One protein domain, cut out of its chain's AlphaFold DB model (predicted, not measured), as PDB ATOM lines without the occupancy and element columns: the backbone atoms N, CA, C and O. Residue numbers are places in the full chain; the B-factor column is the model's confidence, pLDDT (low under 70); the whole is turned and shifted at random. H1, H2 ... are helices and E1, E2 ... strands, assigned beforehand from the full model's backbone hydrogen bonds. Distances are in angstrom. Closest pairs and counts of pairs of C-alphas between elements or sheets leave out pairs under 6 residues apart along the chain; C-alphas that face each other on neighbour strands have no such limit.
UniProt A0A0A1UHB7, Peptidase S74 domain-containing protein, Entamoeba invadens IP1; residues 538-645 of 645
ATOM      1  N   GLU A 538      -6.453  -2.182  49.416       88.19
ATOM      2  CA  GLU A 538      -7.356  -2.100  48.275       88.19
ATOM      3  C   GLU A 538      -6.907  -0.977  47.341       88.19
ATOM      4  O   GLU A 538      -6.870   0.194  47.712       88.19
ATOM      5  N   MET A 539      -6.540  -1.342  46.114       87.44
ATOM      6  CA  MET A 539      -6.028  -0.412  45.121       87.44
ATOM      7  C   MET A 539      -7.104  -0.101  44.083       87.44
ATOM      8  O   MET A 539      -7.489  -0.961  43.282       87.44
ATOM      9  N   HIS A 540      -7.571   1.147  44.094       88.38
ATOM     10  CA  HIS A 540      -8.568   1.662  43.161       88.38
ATOM     11  C   HIS A 540      -7.881   2.213  41.915       88.38
ATOM     12  O   HIS A 540      -7.025   3.093  41.999       88.38
ATOM     13  N   LEU A 541      -8.233   1.671  40.751       88.00
ATOM     14  CA  LEU A 541      -7.546   1.950  39.498       88.00
ATOM     15  C   LEU A 541      -8.513   2.485  38.450       88.00
ATOM     16  O   LEU A 541      -9.504   1.834  38.116       88.00
ATOM     17  N   ASN A 542      -8.191   3.661  37.911       86.56
ATOM     18  CA  ASN A 542      -8.914   4.264  36.801       86.56
ATOM     19  C   ASN A 542      -8.283   3.880  35.464       86.56
ATOM     20  O   ASN A 542      -7.065   3.967  35.294       86.56
ATOM     21  N   VAL A 543      -9.111   3.491  34.493       84.88
ATOM     22  CA  VAL A 543      -8.640   3.240  33.124       84.88
ATOM     23  C   VAL A 543      -8.211   4.563  32.500       84.88
ATOM     24  O   VAL A 543      -8.963   5.536  32.517       84.88
ATOM     25  N   GLY A 544      -7.010   4.611  31.928       80.50
ATOM     26  CA  GLY A 544      -6.517   5.830  31.289       80.50
ATOM     27  C   GLY A 544      -5.779   6.809  32.208       80.50
ATOM     28  O   GLY A 544      -5.299   7.829  31.714       80.50
ATOM     29  N   GLU A 545      -5.623   6.492  33.495       86.50
ATOM     30  CA  GLU A 545      -4.908   7.315  34.475       86.50
ATOM     31  C   GLU A 545      -3.700   6.562  35.064       86.50
ATOM     32  O   GLU A 545      -3.646   5.330  35.065       86.50
ATOM     33  N   MET A 546      -2.690   7.300  35.534       86.50
ATOM     34  CA  MET A 546      -1.556   6.714  36.253       86.50
ATOM     35  C   MET A 546      -1.984   6.352  37.677       86.50
ATOM     36  O   MET A 546      -2.601   7.164  38.361       86.50
ATOM     37  N   SER A 547      -1.643   5.146  38.127       88.00
ATOM     38  CA  SER A 547      -2.032   4.670  39.452       88.00
ATOM     39  C   SER A 547      -1.355   5.447  40.588       88.00
ATOM     40  O   SER A 547      -0.221   5.913  40.444       88.00
ATOM     41  N   GLU A 548      -1.997   5.499  41.760       86.81
ATOM     42  CA  GLU A 548      -1.317   5.913  42.992       86.81
ATOM     43  C   GLU A 548      -0.146   4.960  43.291       86.81
ATOM     44  O   GLU A 548      -0.192   3.770  42.965       86.81
ATOM     45  N   LYS A 549       0.937   5.486  43.869       88.25
ATOM     46  CA  LYS A 549       2.109   4.675  44.211       88.25
ATOM     47  C   LYS A 549       1.830   3.893  45.486       88.25
ATOM     48  O   LYS A 549       1.646   4.492  46.543       88.25
ATOM     49  N   VAL A 550       1.872   2.566  45.405       88.81
ATOM     50  CA  VAL A 550       1.854   1.717  46.605       88.81
ATOM     51  C   VAL A 550       3.286   1.514  47.051       88.81
ATOM     52  O   VAL A 550       4.077   0.898  46.340       88.81
ATOM     53  N   VAL A 551       3.631   2.057  48.211       89.62
ATOM     54  CA  VAL A 551       4.996   2.046  48.732       89.62
ATOM     55  C   VAL A 551       5.101   0.990  49.825       89.62
ATOM     56  O   VAL A 551       4.274   0.920  50.738       89.62
ATOM     57  N   VAL A 552       6.132   0.152  49.735       89.50
ATOM     58  CA  VAL A 552       6.499  -0.757  50.823       89.50
ATOM     59  C   VAL A 552       7.236   0.042  51.894       89.50
ATOM     60  O   VAL A 552       7.986   0.967  51.584       89.50
ATOM     61  N   ASN A 553       7.051  -0.302  53.166       89.19
ATOM     62  CA  ASN A 553       7.823   0.327  54.236       89.19
ATOM     63  C   ASN A 553       9.353   0.184  54.038       89.19
ATOM     64  O   ASN A 553       9.844  -0.597  53.221       89.19
ATOM     65  N   SER A 554      10.135   0.967  54.788       87.81
ATOM     66  CA  SER A 554      11.594   1.000  54.635       87.81
ATOM     67  C   SER A 554      12.219  -0.390  54.787       87.81
ATOM     68  O   SER A 554      12.105  -1.009  55.847       87.81
ATOM     69  N   VAL A 555      12.922  -0.834  53.748       88.50
ATOM     70  CA  VAL A 555      13.599  -2.133  53.692       88.50
ATOM     71  C   VAL A 555      14.722  -2.198  54.749       88.50
ATOM     72  O   VAL A 555      15.360  -1.175  55.027       88.50
ATOM     73  N   PRO A 556      15.004  -3.368  55.361       88.88
ATOM     74  CA  PRO A 556      16.094  -3.506  56.323       88.88
ATOM     75  C   PRO A 556      17.449  -3.097  55.735       88.88
ATOM     76  O   PRO A 556      17.775  -3.446  54.604       88.88
ATOM     77  N   TRP A 557      18.284  -2.427  56.532       86.38
ATOM     78  CA  TRP A 557      19.575  -1.883  56.082       86.38
ATOM     79  C   TRP A 557      20.551  -2.933  55.514       86.38
ATOM     80  O   TRP A 557      21.428  -2.590  54.726       86.38
ATOM     81  N   ASN A 558      20.427  -4.197  55.924       86.94
ATOM     82  CA  ASN A 558      21.259  -5.310  55.464       86.94
ATOM     83  C   ASN A 558      20.582  -6.196  54.403       86.94
ATOM     84  O   ASN A 558      21.135  -7.225  54.021       86.94
ATOM     85  N   CYS A 559      19.424  -5.784  53.884       87.25
ATOM     86  CA  CYS A 559      18.834  -6.366  52.686       87.25
ATOM     87  C   CYS A 559      19.458  -5.689  51.457       87.25
ATOM     88  O   CYS A 559      18.974  -4.674  50.967       87.25
ATOM     89  N   TRP A 560      20.587  -6.224  50.987       79.62
ATOM     90  CA  TRP A 560      21.353  -5.609  49.893       79.62
ATOM     91  C   TRP A 560      20.632  -5.607  48.547       79.62
ATOM     92  O   TRP A 560      20.898  -4.746  47.713       79.62
ATOM     93  N   ILE A 561      19.750  -6.581  48.326       81.88
ATOM     94  CA  ILE A 561      18.911  -6.680  47.133       81.88
ATOM     95  C   ILE A 561      17.513  -7.052  47.609       81.88
ATOM     96  O   ILE A 561      17.345  -8.077  48.276       81.88
ATOM     97  N   ALA A 562      16.559  -6.192  47.269       86.81
ATOM     98  CA  ALA A 562      15.143  -6.337  47.545       86.81
ATOM     99  C   ALA A 562      14.427  -6.655  46.233       86.81
ATOM    100  O   ALA A 562      14.351  -5.803  45.348       86.81
ATOM    101  N   ASP A 563      13.921  -7.877  46.123       88.25
ATOM    102  CA  ASP A 563      13.133  -8.331  44.983       88.25
ATOM    103  C   ASP A 563      11.684  -8.561  45.446       88.25
ATOM    104  O   ASP A 563      11.441  -9.179  46.487       88.25
ATOM    105  N   MET A 564      10.710  -8.048  44.690       90.19
ATOM    106  CA  MET A 564       9.283  -8.185  45.004       90.19
ATOM    107  C   MET A 564       8.668  -9.348  44.229       90.19
ATOM    108  O   MET A 564       8.853  -9.467  43.018       90.19
ATOM    109  N   PHE A 565       7.902 -10.184  44.927       89.94
ATOM    110  CA  PHE A 565       7.245 -11.360  44.371       89.94
ATOM    111  C   PHE A 565       5.749 -11.341  44.631       89.94
ATOM    112  O   PHE A 565       5.294 -11.112  45.751       89.94
ATOM    113  N   ASN A 566       4.993 -11.688  43.594       91.44
ATOM    114  CA  ASN A 566       3.541 -11.736  43.630       91.44
ATOM    115  C   ASN A 566       3.082 -13.182  43.434       91.44
ATOM    116  O   ASN A 566       3.696 -13.927  42.670       91.44
ATOM    117  N   SER A 567       2.025 -13.599  44.137       90.81
ATOM    118  CA  SER A 567       1.438 -14.931  43.935       90.81
ATOM    119  C   SER A 567       0.745 -15.059  42.578       90.81
ATOM    120  O   SER A 567       0.827 -16.117  41.961       90.81
ATOM    121  N   ASN A 568       0.089 -13.986  42.128       89.81
ATOM    122  CA  ASN A 568      -0.599 -13.896  40.844       89.81
ATOM    123  C   ASN A 568       0.098 -12.869  39.939       89.81
ATOM    124  O   ASN A 568       0.777 -11.959  40.424       89.81
ATOM    125  N   GLU A 569      -0.065 -13.007  38.622       89.75
ATOM    126  CA  GLU A 569       0.471 -12.039  37.662       89.75
ATOM    127  C   GLU A 569      -0.155 -10.654  37.879       89.75
ATOM    128  O   GLU A 569      -1.350 -10.518  38.148       89.75
ATOM    129  N   LEU A 570       0.679  -9.614  37.790       90.31
ATOM    130  CA  LEU A 570       0.226  -8.228  37.872       90.31
ATOM    131  C   LEU A 570      -0.624  -7.868  36.645       90.31
ATOM    132  O   LEU A 570      -0.353  -8.370  35.550       90.31
ATOM    133  N   PRO A 571      -1.610  -6.963  36.790       87.69
ATOM    134  CA  PRO A 571      -2.384  -6.505  35.648       87.69
ATOM    135  C   PRO A 571      -1.473  -5.778  34.647       87.69
ATOM    136  O   PRO A 571      -0.472  -5.151  35.013       87.69
ATOM    137  N   GLY A 572      -1.811  -5.879  33.359       84.88
ATOM    138  CA  GLY A 572      -1.000  -5.338  32.271       84.88
ATOM    139  C   GLY A 572      -0.686  -3.852  32.466       84.88
ATOM    140  O   GLY A 572      -1.591  -3.032  32.577       84.88
ATOM    141  N   GLY A 573       0.608  -3.521  32.502       85.31
ATOM    142  CA  GLY A 573       1.100  -2.151  32.682       85.31
ATOM    143  C   GLY A 573       1.502  -1.780  34.114       85.31
ATOM    144  O   GLY A 573       2.098  -0.719  34.296       85.31
ATOM    145  N   MET A 574       1.278  -2.653  35.102       89.31
ATOM    146  CA  MET A 574       1.832  -2.511  36.453       89.31
ATOM    147  C   MET A 574       3.181  -3.197  36.612       89.31
ATOM    148  O   MET A 574       3.362  -4.340  36.187       89.31
ATOM    149  N   LYS A 575       4.128  -2.510  37.258       91.00
ATOM    150  CA  LYS A 575       5.453  -3.059  37.563       91.00
ATOM    151  C   LYS A 575       5.965  -2.551  38.903       91.00
ATOM    152  O   LYS A 575       5.729  -1.408  39.284       91.00
ATOM    153  N   TRP A 576       6.706  -3.413  39.591       91.25
ATOM    154  CA  TRP A 576       7.519  -3.000  40.727       91.25
ATOM    155  C   TRP A 576       8.723  -2.208  40.228       91.25
ATOM    156  O   TRP A 576       9.469  -2.674  39.364       91.25
ATOM    157  N   SER A 577       8.905  -1.026  40.800       88.38
ATOM    158  CA  SER A 577      10.043  -0.152  40.560       88.38
ATOM    159  C   SER A 577      10.817   0.022  41.864       88.38
ATOM    160  O   SER A 577      10.237   0.239  42.929       88.38
ATOM    161  N   ASN A 578      12.143  -0.062  41.786       83.00
ATOM    162  CA  ASN A 578      13.008   0.174  42.938       83.00
ATOM    163  C   ASN A 578      13.218   1.684  43.099       83.00
ATOM    164  O   ASN A 578      13.858   2.310  42.254       83.00
ATOM    165  N   GLY A 579      12.658   2.267  44.160       74.75
ATOM    166  CA  GLY A 579      12.972   3.633  44.574       74.75
ATOM    167  C   GLY A 579      14.286   3.717  45.349       74.75
ATOM    168  O   GLY A 579      14.879   2.698  45.698       74.75
ATOM    169  N   ASP A 580      14.712   4.941  45.675       71.69
ATOM    170  CA  ASP A 580      15.971   5.190  46.399       71.69
ATOM    171  C   ASP A 580      16.004   4.557  47.805       71.69
ATOM    172  O   ASP A 580      17.075   4.244  48.323       71.69
ATOM    173  N   THR A 581      14.842   4.373  48.444       72.31
ATOM    174  CA  THR A 581      14.733   3.873  49.831       72.31
ATOM    175  C   THR A 581      13.791   2.685  50.003       72.31
ATOM    176  O   THR A 581      13.919   1.937  50.972       72.31
ATOM    177  N   SER A 582      12.825   2.511  49.102       83.69
ATOM    178  CA  SER A 582      11.819   1.449  49.173       83.69
ATOM    179  C   SER A 582      11.278   1.118  47.779       83.69
ATOM    180  O   SER A 582      11.170   2.017  46.935       83.69
ATOM    181  N   PRO A 583      10.959  -0.159  47.508       89.31
ATOM    182  CA  PRO A 583      10.273  -0.541  46.286       89.31
ATOM    183  C   PRO A 583       8.826  -0.042  46.325       89.31
ATOM    184  O   PRO A 583       8.168  -0.051  47.370       89.31
ATOM    185  N   PHE A 584       8.330   0.386  45.172       91.12
ATOM    186  CA  PHE A 584       6.953   0.831  45.009       91.12
ATOM    187  C   PHE A 584       6.331   0.230  43.749       91.12
ATOM    188  O   PHE A 584       7.023  -0.091  42.781       91.12
ATOM    189  N   LEU A 585       5.013   0.062  43.776       92.00
ATOM    190  CA  LEU A 585       4.215  -0.399  42.648       92.00
ATOM    191  C   LEU A 585       3.584   0.812  41.964       92.00
ATOM    192  O   LEU A 585       2.885   1.596  42.609       92.00
ATOM    193  N   GLU A 586       3.818   0.956  40.663       90.56
ATOM    194  CA  GLU A 586       3.136   1.943  39.825       90.56
ATOM    195  C   GLU A 586       2.831   1.359  38.443       90.56
ATOM    196  O   GLU A 586       3.479   0.411  37.980       90.56
ATOM    197  N   GLY A 587       1.827   1.913  37.769       89.69
ATOM    198  CA  GLY A 587       1.492   1.487  36.421       89.69
ATOM    199  C   GLY A 587       0.377   2.285  35.771       89.69
ATOM    200  O   GLY A 587      -0.268   3.128  36.392       89.69
ATOM    201  N   TYR A 588       0.163   1.981  34.496       89.12
ATOM    202  CA  TYR A 588      -0.945   2.486  33.694       89.12
ATOM    203  C   TYR A 588      -1.729   1.302  33.145       89.12
ATOM    204  O   TYR A 588      -1.138   0.393  32.561       89.12
ATOM    205  N   ILE A 589      -3.049   1.329  33.304       88.94
ATOM    206  CA  ILE A 589      -3.930   0.250  32.859       88.94
ATOM    207  C   ILE A 589      -4.696   0.701  31.622       88.94
ATOM    208  O   ILE A 589      -5.267   1.792  31.586       88.94
ATOM    209  N   SER A 590      -4.697  -0.165  30.609       84.06
ATOM    210  CA  SER A 590      -5.360   0.066  29.321       84.06
ATOM    211  C   SER A 590      -6.756  -0.554  29.231       84.06
ATOM    212  O   SER A 590      -7.582  -0.045  28.481       84.06
ATOM    213  N   GLU A 591      -7.037  -1.614  29.996       85.25
ATOM    214  CA  GLU A 591      -8.287  -2.379  29.917       85.25
ATOM    215  C   GLU A 591      -8.833  -2.733  31.309       85.25
ATOM    216  O   GLU A 591      -8.078  -2.928  32.265       85.25
ATOM    217  N   ASN A 592     -10.160  -2.845  31.412       85.50
ATOM    218  CA  ASN A 592     -10.851  -3.271  32.629       85.50
ATOM    219  C   ASN A 592     -10.650  -4.773  32.896       85.50
ATOM    220  O   ASN A 592     -10.674  -5.591  31.979       85.50
ATOM    221  N   PHE A 593     -10.505  -5.150  34.168       88.06
ATOM    222  CA  PHE A 593     -10.289  -6.540  34.589       88.06
ATOM    223  C   PHE A 593     -11.105  -6.892  35.836       88.06
ATOM    224  O   PHE A 593     -11.466  -6.019  36.624       88.06
ATOM    225  N   LYS A 594     -11.423  -8.174  36.031       87.50
ATOM    226  CA  LYS A 594     -12.175  -8.635  37.212       87.50
ATOM    227  C   LYS A 594     -11.355  -8.457  38.486       87.50
ATOM    228  O   LYS A 594     -10.163  -8.737  38.465       87.50
ATOM    229  N   THR A 595     -11.992  -8.052  39.580       89.06
ATOM    230  CA  THR A 595     -11.365  -7.874  40.891       89.06
ATOM    231  C   THR A 595     -10.655  -9.155  41.294       89.06
ATOM    232  O   THR A 595     -11.263 -10.225  41.364       89.06
ATOM    233  N   PHE A 596      -9.361  -9.038  41.560       90.62
ATOM    234  CA  PHE A 596      -8.547 -10.134  42.050       90.62
ATOM    235  C   PHE A 596      -7.570  -9.624  43.094       90.62
ATOM    236  O   PHE A 596      -7.192  -8.448  43.110       90.62
ATOM    237  N   SER A 597      -7.157 -10.535  43.959       90.25
ATOM    238  CA  SER A 597      -6.186 -10.264  44.998       90.25
ATOM    239  C   SER A 597      -4.883 -11.015  44.730       90.25
ATOM    240  O   SER A 597      -4.862 -12.096  44.128       90.25
ATOM    241  N   THR A 598      -3.760 -10.417  45.114       91.88
ATOM    242  CA  THR A 598      -2.444 -11.055  45.045       91.88
ATOM    243  C   THR A 598      -1.702 -10.861  46.352       91.88
ATOM    244  O   THR A 598      -1.631  -9.754  46.885       91.88
ATOM    245  N   GLN A 599      -1.082 -11.929  46.845       91.81
ATOM    246  CA  GLN A 599      -0.165 -11.825  47.969       91.81
ATOM    247  C   GLN A 599       1.158 -11.249  47.490       91.81
ATOM    248  O   GLN A 599       1.685 -11.662  46.451       91.81
ATOM    249  N   VAL A 600       1.689 -10.311  48.266       92.00
ATOM    250  CA  VAL A 600       2.950  -9.635  47.989       92.00
ATOM    251  C   VAL A 600       3.987 -10.089  49.003       92.00
ATOM    252  O   VAL A 600       3.783 -10.011  50.215       92.00
ATOM    253  N   ARG A 601       5.125 -10.565  48.503       91.88
ATOM    254  CA  ARG A 601       6.267 -10.982  49.310       91.88
ATOM    255  C   ARG A 601       7.503 -10.188  48.924       91.88
ATOM    256  O   ARG A 601       7.805 -10.040  47.745       91.88
ATOM    257  N   LEU A 602       8.239  -9.734  49.928       90.69
ATOM    258  CA  LEU A 602       9.561  -9.143  49.771       90.69
ATOM    259  C   LEU A 602      10.608 -10.241  49.972       90.69
ATOM    260  O   LEU A 602      10.634 -10.881  51.021       90.69
ATOM    261  N   GLN A 603      11.484 -10.454  48.995       89.31
ATOM    262  CA  GLN A 603      12.607 -11.380  49.096       89.31
ATOM    263  C   GLN A 603      13.920 -10.601  49.207       89.31
ATOM    264  O   GLN A 603      14.284  -9.822  48.331       89.31
ATOM    265  N   CYS A 604      14.645 -10.856  50.291       88.44
ATOM    266  CA  CYS A 604      15.961 -10.312  50.581       88.44
ATOM    267  C   CYS A 604      17.031 -11.393  50.407       88.44
ATOM    268  O   CYS A 604      16.899 -12.508  50.923       88.44
ATOM    269  N   VAL A 605      18.126 -11.051  49.717       84.56
ATOM    270  CA  VAL A 605      19.327 -11.911  49.604       84.56
ATOM    271  C   VAL A 605      19.001 -13.308  49.030       84.56
ATOM    272  O   VAL A 605      19.667 -14.291  49.331       84.56
ATOM    273  N   GLU A 606      17.940 -13.416  48.215       80.19
ATOM    274  CA  GLU A 606      17.423 -14.669  47.620       80.19
ATOM    275  C   GLU A 606      16.982 -15.775  48.598       80.19
ATOM    276  O   GLU A 606      16.429 -16.782  48.163       80.19
ATOM    277  N   LEU A 607      17.135 -15.593  49.907       84.00
ATOM    278  CA  LEU A 607      16.855 -16.626  50.912       84.00
ATOM    279  C   LEU A 607      15.793 -16.206  51.924       84.00
ATOM    280  O   LEU A 607      15.005 -17.044  52.360       84.00
ATOM    281  N   VAL A 608      15.761 -14.929  52.312       88.81
ATOM    282  CA  VAL A 608      14.878 -14.441  53.377       88.81
ATOM    283  C   VAL A 608      13.644 -13.815  52.747       88.81
ATOM    284  O   VAL A 608      13.758 -12.844  52.006       88.81
ATOM    285  N   THR A 609      12.459 -14.353  53.033       89.19
ATOM    286  CA  THR A 609      11.192 -13.845  52.488       89.19
ATOM    287  C   THR A 609      10.298 -13.284  53.585       89.19
ATOM    288  O   THR A 609      10.045 -13.968  54.576       89.19
ATOM    289  N   PHE A 610       9.752 -12.094  53.362       90.62
ATOM    290  CA  PHE A 610       8.783 -11.427  54.225       90.62
ATOM    291  C   PHE A 610       7.431 -11.335  53.525       90.62
ATOM    292  O   PHE A 610       7.366 -11.020  52.338       90.62
ATOM    293  N   ASN A 611       6.349 -11.599  54.255       90.62
ATOM    294  CA  ASN A 611       4.996 -11.377  53.752       90.62
ATOM    295  C   ASN A 611       4.596  -9.920  54.011       90.62
ATOM    296  O   ASN A 611       4.695  -9.471  55.151       90.62
ATOM    297  N   CYS A 612       4.189  -9.203  52.964       89.75
ATOM    298  CA  CYS A 612       3.828  -7.785  53.018       89.75
ATOM    299  C   CYS A 612       2.316  -7.546  53.094       89.75
ATOM    300  O   CYS A 612       1.899  -6.412  53.304       89.75
ATOM    301  N   GLY A 613       1.512  -8.598  52.913       89.69
ATOM    302  CA  GLY A 613       0.055  -8.520  52.864       89.69
ATOM    303  C   GLY A 613      -0.503  -8.836  51.477       89.69
ATOM    304  O   GLY A 613       0.194  -9.335  50.586       89.69
ATOM    305  N   GLU A 614      -1.792  -8.567  51.309       92.12
ATOM    306  CA  GLU A 614      -2.548  -8.847  50.091       92.12
ATOM    307  C   GLU A 614      -2.994  -7.541  49.426       92.12
ATOM    308  O   GLU A 614      -3.560  -6.671  50.082       92.12
ATOM    309  N   ILE A 615      -2.736  -7.387  48.126       91.94
ATOM    310  CA  ILE A 615      -3.246  -6.256  47.342       91.94
ATOM    311  C   ILE A 615      -4.467  -6.725  46.568       91.94
ATOM    312  O   ILE A 615      -4.369  -7.686  45.803       91.94
ATOM    313  N   THR A 616      -5.589  -6.030  46.734       90.88
ATOM    314  CA  THR A 616      -6.802  -6.251  45.936       90.88
ATOM    315  C   THR A 616      -6.907  -5.167  44.879       90.88
ATOM    316  O   THR A 616      -7.023  -3.990  45.207       90.88
ATOM    317  N   PHE A 617      -6.867  -5.553  43.606       90.50
ATOM    318  CA  PHE A 617      -6.977  -4.612  42.496       90.50
ATOM    319  C   PHE A 617      -8.431  -4.489  42.045       90.50
ATOM    320  O   PHE A 617      -9.035  -5.489  41.649       90.50
ATOM    321  N   LYS A 618      -8.974  -3.266  42.051       89.25
ATOM    322  CA  LYS A 618     -10.326  -2.962  41.558       89.25
ATOM    323  C   LYS A 618     -10.314  -1.910  40.460       89.25
ATOM    324  O   LYS A 618      -9.662  -0.876  40.576       89.25
ATOM    325  N   THR A 619     -11.112  -2.155  39.424       89.62
ATOM    326  CA  THR A 619     -11.389  -1.209  38.335       89.62
ATOM    327  C   THR A 619     -12.898  -1.028  38.203       89.62
ATOM    328  O   THR A 619     -13.616  -1.994  37.932       89.62
ATOM    329  N   CYS A 620     -13.394   0.187  38.423       84.25
ATOM    330  CA  CYS A 620     -14.825   0.503  38.328       84.25
ATOM    331  C   CYS A 620     -15.133   1.424  37.141       84.25
ATOM    332  O   CYS A 620     -16.149   1.259  36.473       84.25
ATOM    333  N   THR A 621     -14.239   2.360  36.828       81.25
ATOM    334  CA  THR A 621     -14.466   3.374  35.796       81.25
ATOM    335  C   THR A 621     -14.386   2.791  34.377       81.25
ATOM    336  O   THR A 621     -13.558   1.937  34.068       81.25
ATOM    337  N   GLY A 622     -15.283   3.235  33.489       76.62
ATOM    338  CA  GLY A 622     -15.328   2.786  32.089       76.62
ATOM    339  C   GLY A 622     -16.027   1.441  31.842       76.62
ATOM    340  O   GLY A 622     -15.858   0.870  30.768       76.62
ATOM    341  N   ARG A 623     -16.790   0.915  32.811       83.38
ATOM    342  CA  ARG A 623     -17.688  -0.238  32.610       83.38
ATOM    343  C   ARG A 623     -19.071   0.237  32.171       83.38
ATOM    344  O   ARG A 623     -19.651   1.090  32.833       83.38
ATOM    345  N   GLU A 624     -19.594  -0.334  31.087       81.44
ATOM    346  CA  GLU A 624     -20.893   0.045  30.500       81.44
ATOM    347  C   GLU A 624     -22.051  -0.872  30.941       81.44
ATOM    348  O   GLU A 624     -23.217  -0.506  30.813       81.44
ATOM    349  N   GLU A 625     -21.754  -2.062  31.477       84.81
ATOM    350  CA  GLU A 625     -22.771  -3.036  31.884       84.81
ATOM    351  C   GLU A 625     -23.029  -3.012  33.408       84.81
ATOM    352  O   GLU A 625     -22.094  -3.206  34.196       84.81
ATOM    353  N   PRO A 626     -24.296  -2.883  33.863       83.31
ATOM    354  CA  PRO A 626     -24.629  -2.851  35.292       83.31
ATOM    355  C   PRO A 626     -24.241  -4.129  36.043       83.31
ATOM    356  O   PRO A 626     -23.863  -4.076  37.214       83.31
ATOM    357  N   ASN A 627     -24.342  -5.286  35.379       84.88
ATOM    358  CA  ASN A 627     -23.999  -6.577  35.978       84.88
ATOM    359  C   ASN A 627     -22.488  -6.696  36.199       84.88
ATOM    360  O   ASN A 627     -22.073  -7.052  37.296       84.88
ATOM    361  N   ASP A 628     -21.678  -6.322  35.207       84.56
ATOM    362  CA  ASP A 628     -20.214  -6.342  35.291       84.56
ATOM    363  C   ASP A 628     -19.687  -5.353  36.351       84.56
ATOM    364  O   ASP A 628     -18.791  -5.683  37.127       84.56
ATOM    365  N   CYS A 629     -20.309  -4.173  36.478       85.12
ATOM    366  CA  CYS A 629     -20.005  -3.216  37.548       85.12
ATOM    367  C   CYS A 629     -20.299  -3.784  38.952       85.12
ATOM    368  O   CYS A 629     -19.453  -3.728  39.851       85.12
ATOM    369  N   ARG A 630     -21.493  -4.364  39.147       84.81
ATOM    370  CA  ARG A 630     -21.924  -4.907  40.448       84.81
ATOM    371  C   ARG A 630     -21.158  -6.173  40.833       84.81
ATOM    372  O   ARG A 630     -20.831  -6.335  42.007       84.81
ATOM    373  N   GLU A 631     -20.833  -7.040  39.874       85.56
ATOM    374  CA  GLU A 631     -19.987  -8.224  40.097       85.56
ATOM    375  C   GLU A 631     -18.580  -7.847  40.579       85.56
ATOM    376  O   GLU A 631     -17.978  -8.590  41.353       85.56
ATOM    377  N   ASN A 632     -18.082  -6.669  40.191       83.94
ATOM    378  CA  ASN A 632     -16.775  -6.172  40.616       83.94
ATOM    379  C   ASN A 632     -16.774  -5.485  41.993       83.94
ATOM    380  O   ASN A 632     -15.714  -5.077  42.476       83.94
ATOM    381  N   GLY A 633     -17.943  -5.376  42.637       81.88
ATOM    382  CA  GLY A 633     -18.117  -4.718  43.933       81.88
ATOM    383  C   GLY A 633     -18.105  -3.188  43.869       81.88
ATOM    384  O   GLY A 633     -17.777  -2.562  44.873       81.88
ATOM    385  N   CYS A 634     -18.428  -2.613  42.708       87.00
ATOM    386  CA  CYS A 634     -18.523  -1.172  42.462       87.00
ATOM    387  C   CYS A 634     -19.979  -0.678  42.590       87.00
ATOM    388  O   CYS A 634     -20.928  -1.472  42.532       87.00
ATOM    389  N   LYS A 635     -20.182   0.637  42.728       87.19
ATOM    390  CA  LYS A 635     -21.513   1.260  42.724       87.19
ATOM    391  C   LYS A 635     -21.908   1.678  41.310       87.19
ATOM    392  O   LYS A 635     -21.159   2.361  40.619       87.19
ATOM    393  N   TRP A 636     -23.108   1.272  40.902       87.12
ATOM    394  CA  TRP A 636     -23.716   1.674  39.636       87.12
ATOM    395  C   TRP A 636     -24.697   2.823  39.873       87.12
ATOM    396  O   TRP A 636     -25.599   2.673  40.702       87.12
ATOM    397  N   ASP A 637     -24.522   3.931  39.155       85.62
ATOM    398  CA  ASP A 637     -25.459   5.051  39.137       85.62
ATOM    399  C   ASP A 637     -26.461   4.868  37.982       85.62
ATOM    400  O   ASP A 637     -26.088   4.856  36.804       85.62
ATOM    401  N   ASP A 638     -27.740   4.682  38.324       83.69
ATOM    402  CA  ASP A 638     -28.817   4.478  37.349       83.69
ATOM    403  C   ASP A 638     -29.165   5.769  36.574       83.69
ATOM    404  O   ASP A 638     -29.687   5.674  35.461       83.69
ATOM    405  N   ASP A 639     -28.854   6.955  37.120       81.94
ATOM    406  CA  ASP A 639     -29.147   8.255  36.504       81.94
ATOM    407  C   ASP A 639     -28.038   8.681  35.526       81.94
ATOM    408  O   ASP A 639     -28.321   9.180  34.433       81.94
ATOM    409  N   GLU A 640     -26.772   8.460  35.893       79.50
ATOM    410  CA  GLU A 640     -25.608   8.820  35.066       79.50
ATOM    411  C   GLU A 640     -25.136   7.689  34.132       79.50
ATOM    412  O   GLU A 640     -24.250   7.912  33.304       79.50
ATOM    413  N   MET A 641     -25.725   6.488  34.240       81.62
ATOM    414  CA  MET A 641     -25.305   5.270  33.525       81.62
ATOM    415  C   MET A 641     -23.793   5.010  33.649       81.62
ATOM    416  O   MET A 641     -23.131   4.646  32.675       81.62
ATOM    417  N   ASN A 642     -23.234   5.235  34.841       84.00
ATOM    418  CA  ASN A 642     -21.806   5.090  35.094       84.00
ATOM    419  C   ASN A 642     -21.516   4.178  36.293       84.00
ATOM    420  O   ASN A 642     -22.335   3.977  37.192       84.00
ATOM    421  N   CYS A 643     -20.319   3.596  36.274       83.69
ATOM    422  CA  CYS A 643     -19.801   2.763  37.347       83.69
ATOM    423  C   CYS A 643     -18.694   3.519  38.092       83.69
ATOM    424  O   CYS A 643     -17.736   4.002  37.480       83.69
ATOM    425  N   SER A 644     -18.822   3.613  39.414       83.19
ATOM    426  CA  SER A 644     -17.890   4.305  40.311       83.19
ATOM    427  C   SER A 644     -17.553   3.446  41.537       83.19
ATOM    428  O   SER A 644     -18.165   2.398  41.761       83.19
ATOM    429  N   PHE A 645     -16.518   3.839  42.284       81.94
ATOM    430  CA  PHE A 645     -16.033   3.101  43.460       81.94
ATOM    431  C   PHE A 645     -17.001   3.152  44.653       81.94
ATOM    432  O   PHE A 645     -17.589   4.225  44.935       81.94
TER     433      PHE A 645
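AT A GLANCE: This is residues 538 to 645 of the 645 residues of the protein "Peptidase S74 domain-containing protein" of Entamoeba invadens IP1 (UniProt A0A0A1UHB7). A long, strongly twisted and curled sheet, built on the hairpin E5 and E6 with the short strands E1 and E2 at its edges, makes the larger part of a rod, and a small head of H1 and the hairpin E7 and E8 makes one end. A second, smaller hairpin, E3 and E4, lies over one face of that sheet, only partly face to face with it, and residues 550 to 551 pair beside E4. The printed part has 108 residues, with strands E1 to E6, then H1, then E7 and E8; the large sheet is mixed, in the order E1, E6, E5, E2. The class is mostly strand, though under half of the residues are in named elements. The whole is loose, with a radius of gyration of the C-alphas of 16.3 A and spans of 55 by 22 by 19 A.

IN THESE COORDINATES: E1, residues 538 to 541, begins with C-alpha 538 at (-7.356, -2.100, 48.275). E2 is residues 562 to 566, E3 residues 574 to 578 and E4 residues 583 to 587. E5, residues 596 to 604, is 26.0 A long. E6, residues 608 to 619, is 33.0 A long and ends with C-alpha 619 at (-11.389, -1.209, 38.335). H1 is residues 626 to 631, E7 residues 635 to 637, and E8 residues 642 to 644, with C-alpha 644 at (-17.890, 4.305, 40.311).

HOW THE PARTS SIT: In the large sheet E1 is an edge strand, parallel to E6 at 48 degrees, with N 539 and O 616 2.8 A apart, within hydrogen-bond range. E6 and E5 form an antiparallel hairpin at 154 degrees, with N 598 and O 615 at 2.9 A and N 604 and O 608 at 2.8 A. E2, the other edge strand, is antiparallel to E5 at 156 degrees, with N 565 and O 601 at 2.8 A. The closest C-alphas of E2 and E3, those of Met 564 and Trp 576, are 6.9 A apart. E3 and E4 form an antiparallel hairpin, with N 577 and O 584 at 2.9 A. E3 and E5 are apart, as are E4 and E6. H1 is not on the large sheet; its closest C-alphas to E8 are those of Cys 629 and Cys 643, 6.0 A apart. Every O i to N i+4 pair of H1 is within hydrogen-bond range. E7 and E8 form an antiparallel hairpin, with N 635 and O 644 at 2.8 A.

THE WHOLE: The two C-alphas farthest apart, those of Asn 558 and Asp 639, are 55.5 A apart. The link from E1 to E2, 20 residues, is long. The printed part has no cut and ends at the chain's last residue, 645. Its mean pLDDT is 86.7, and no printed residue is under 70.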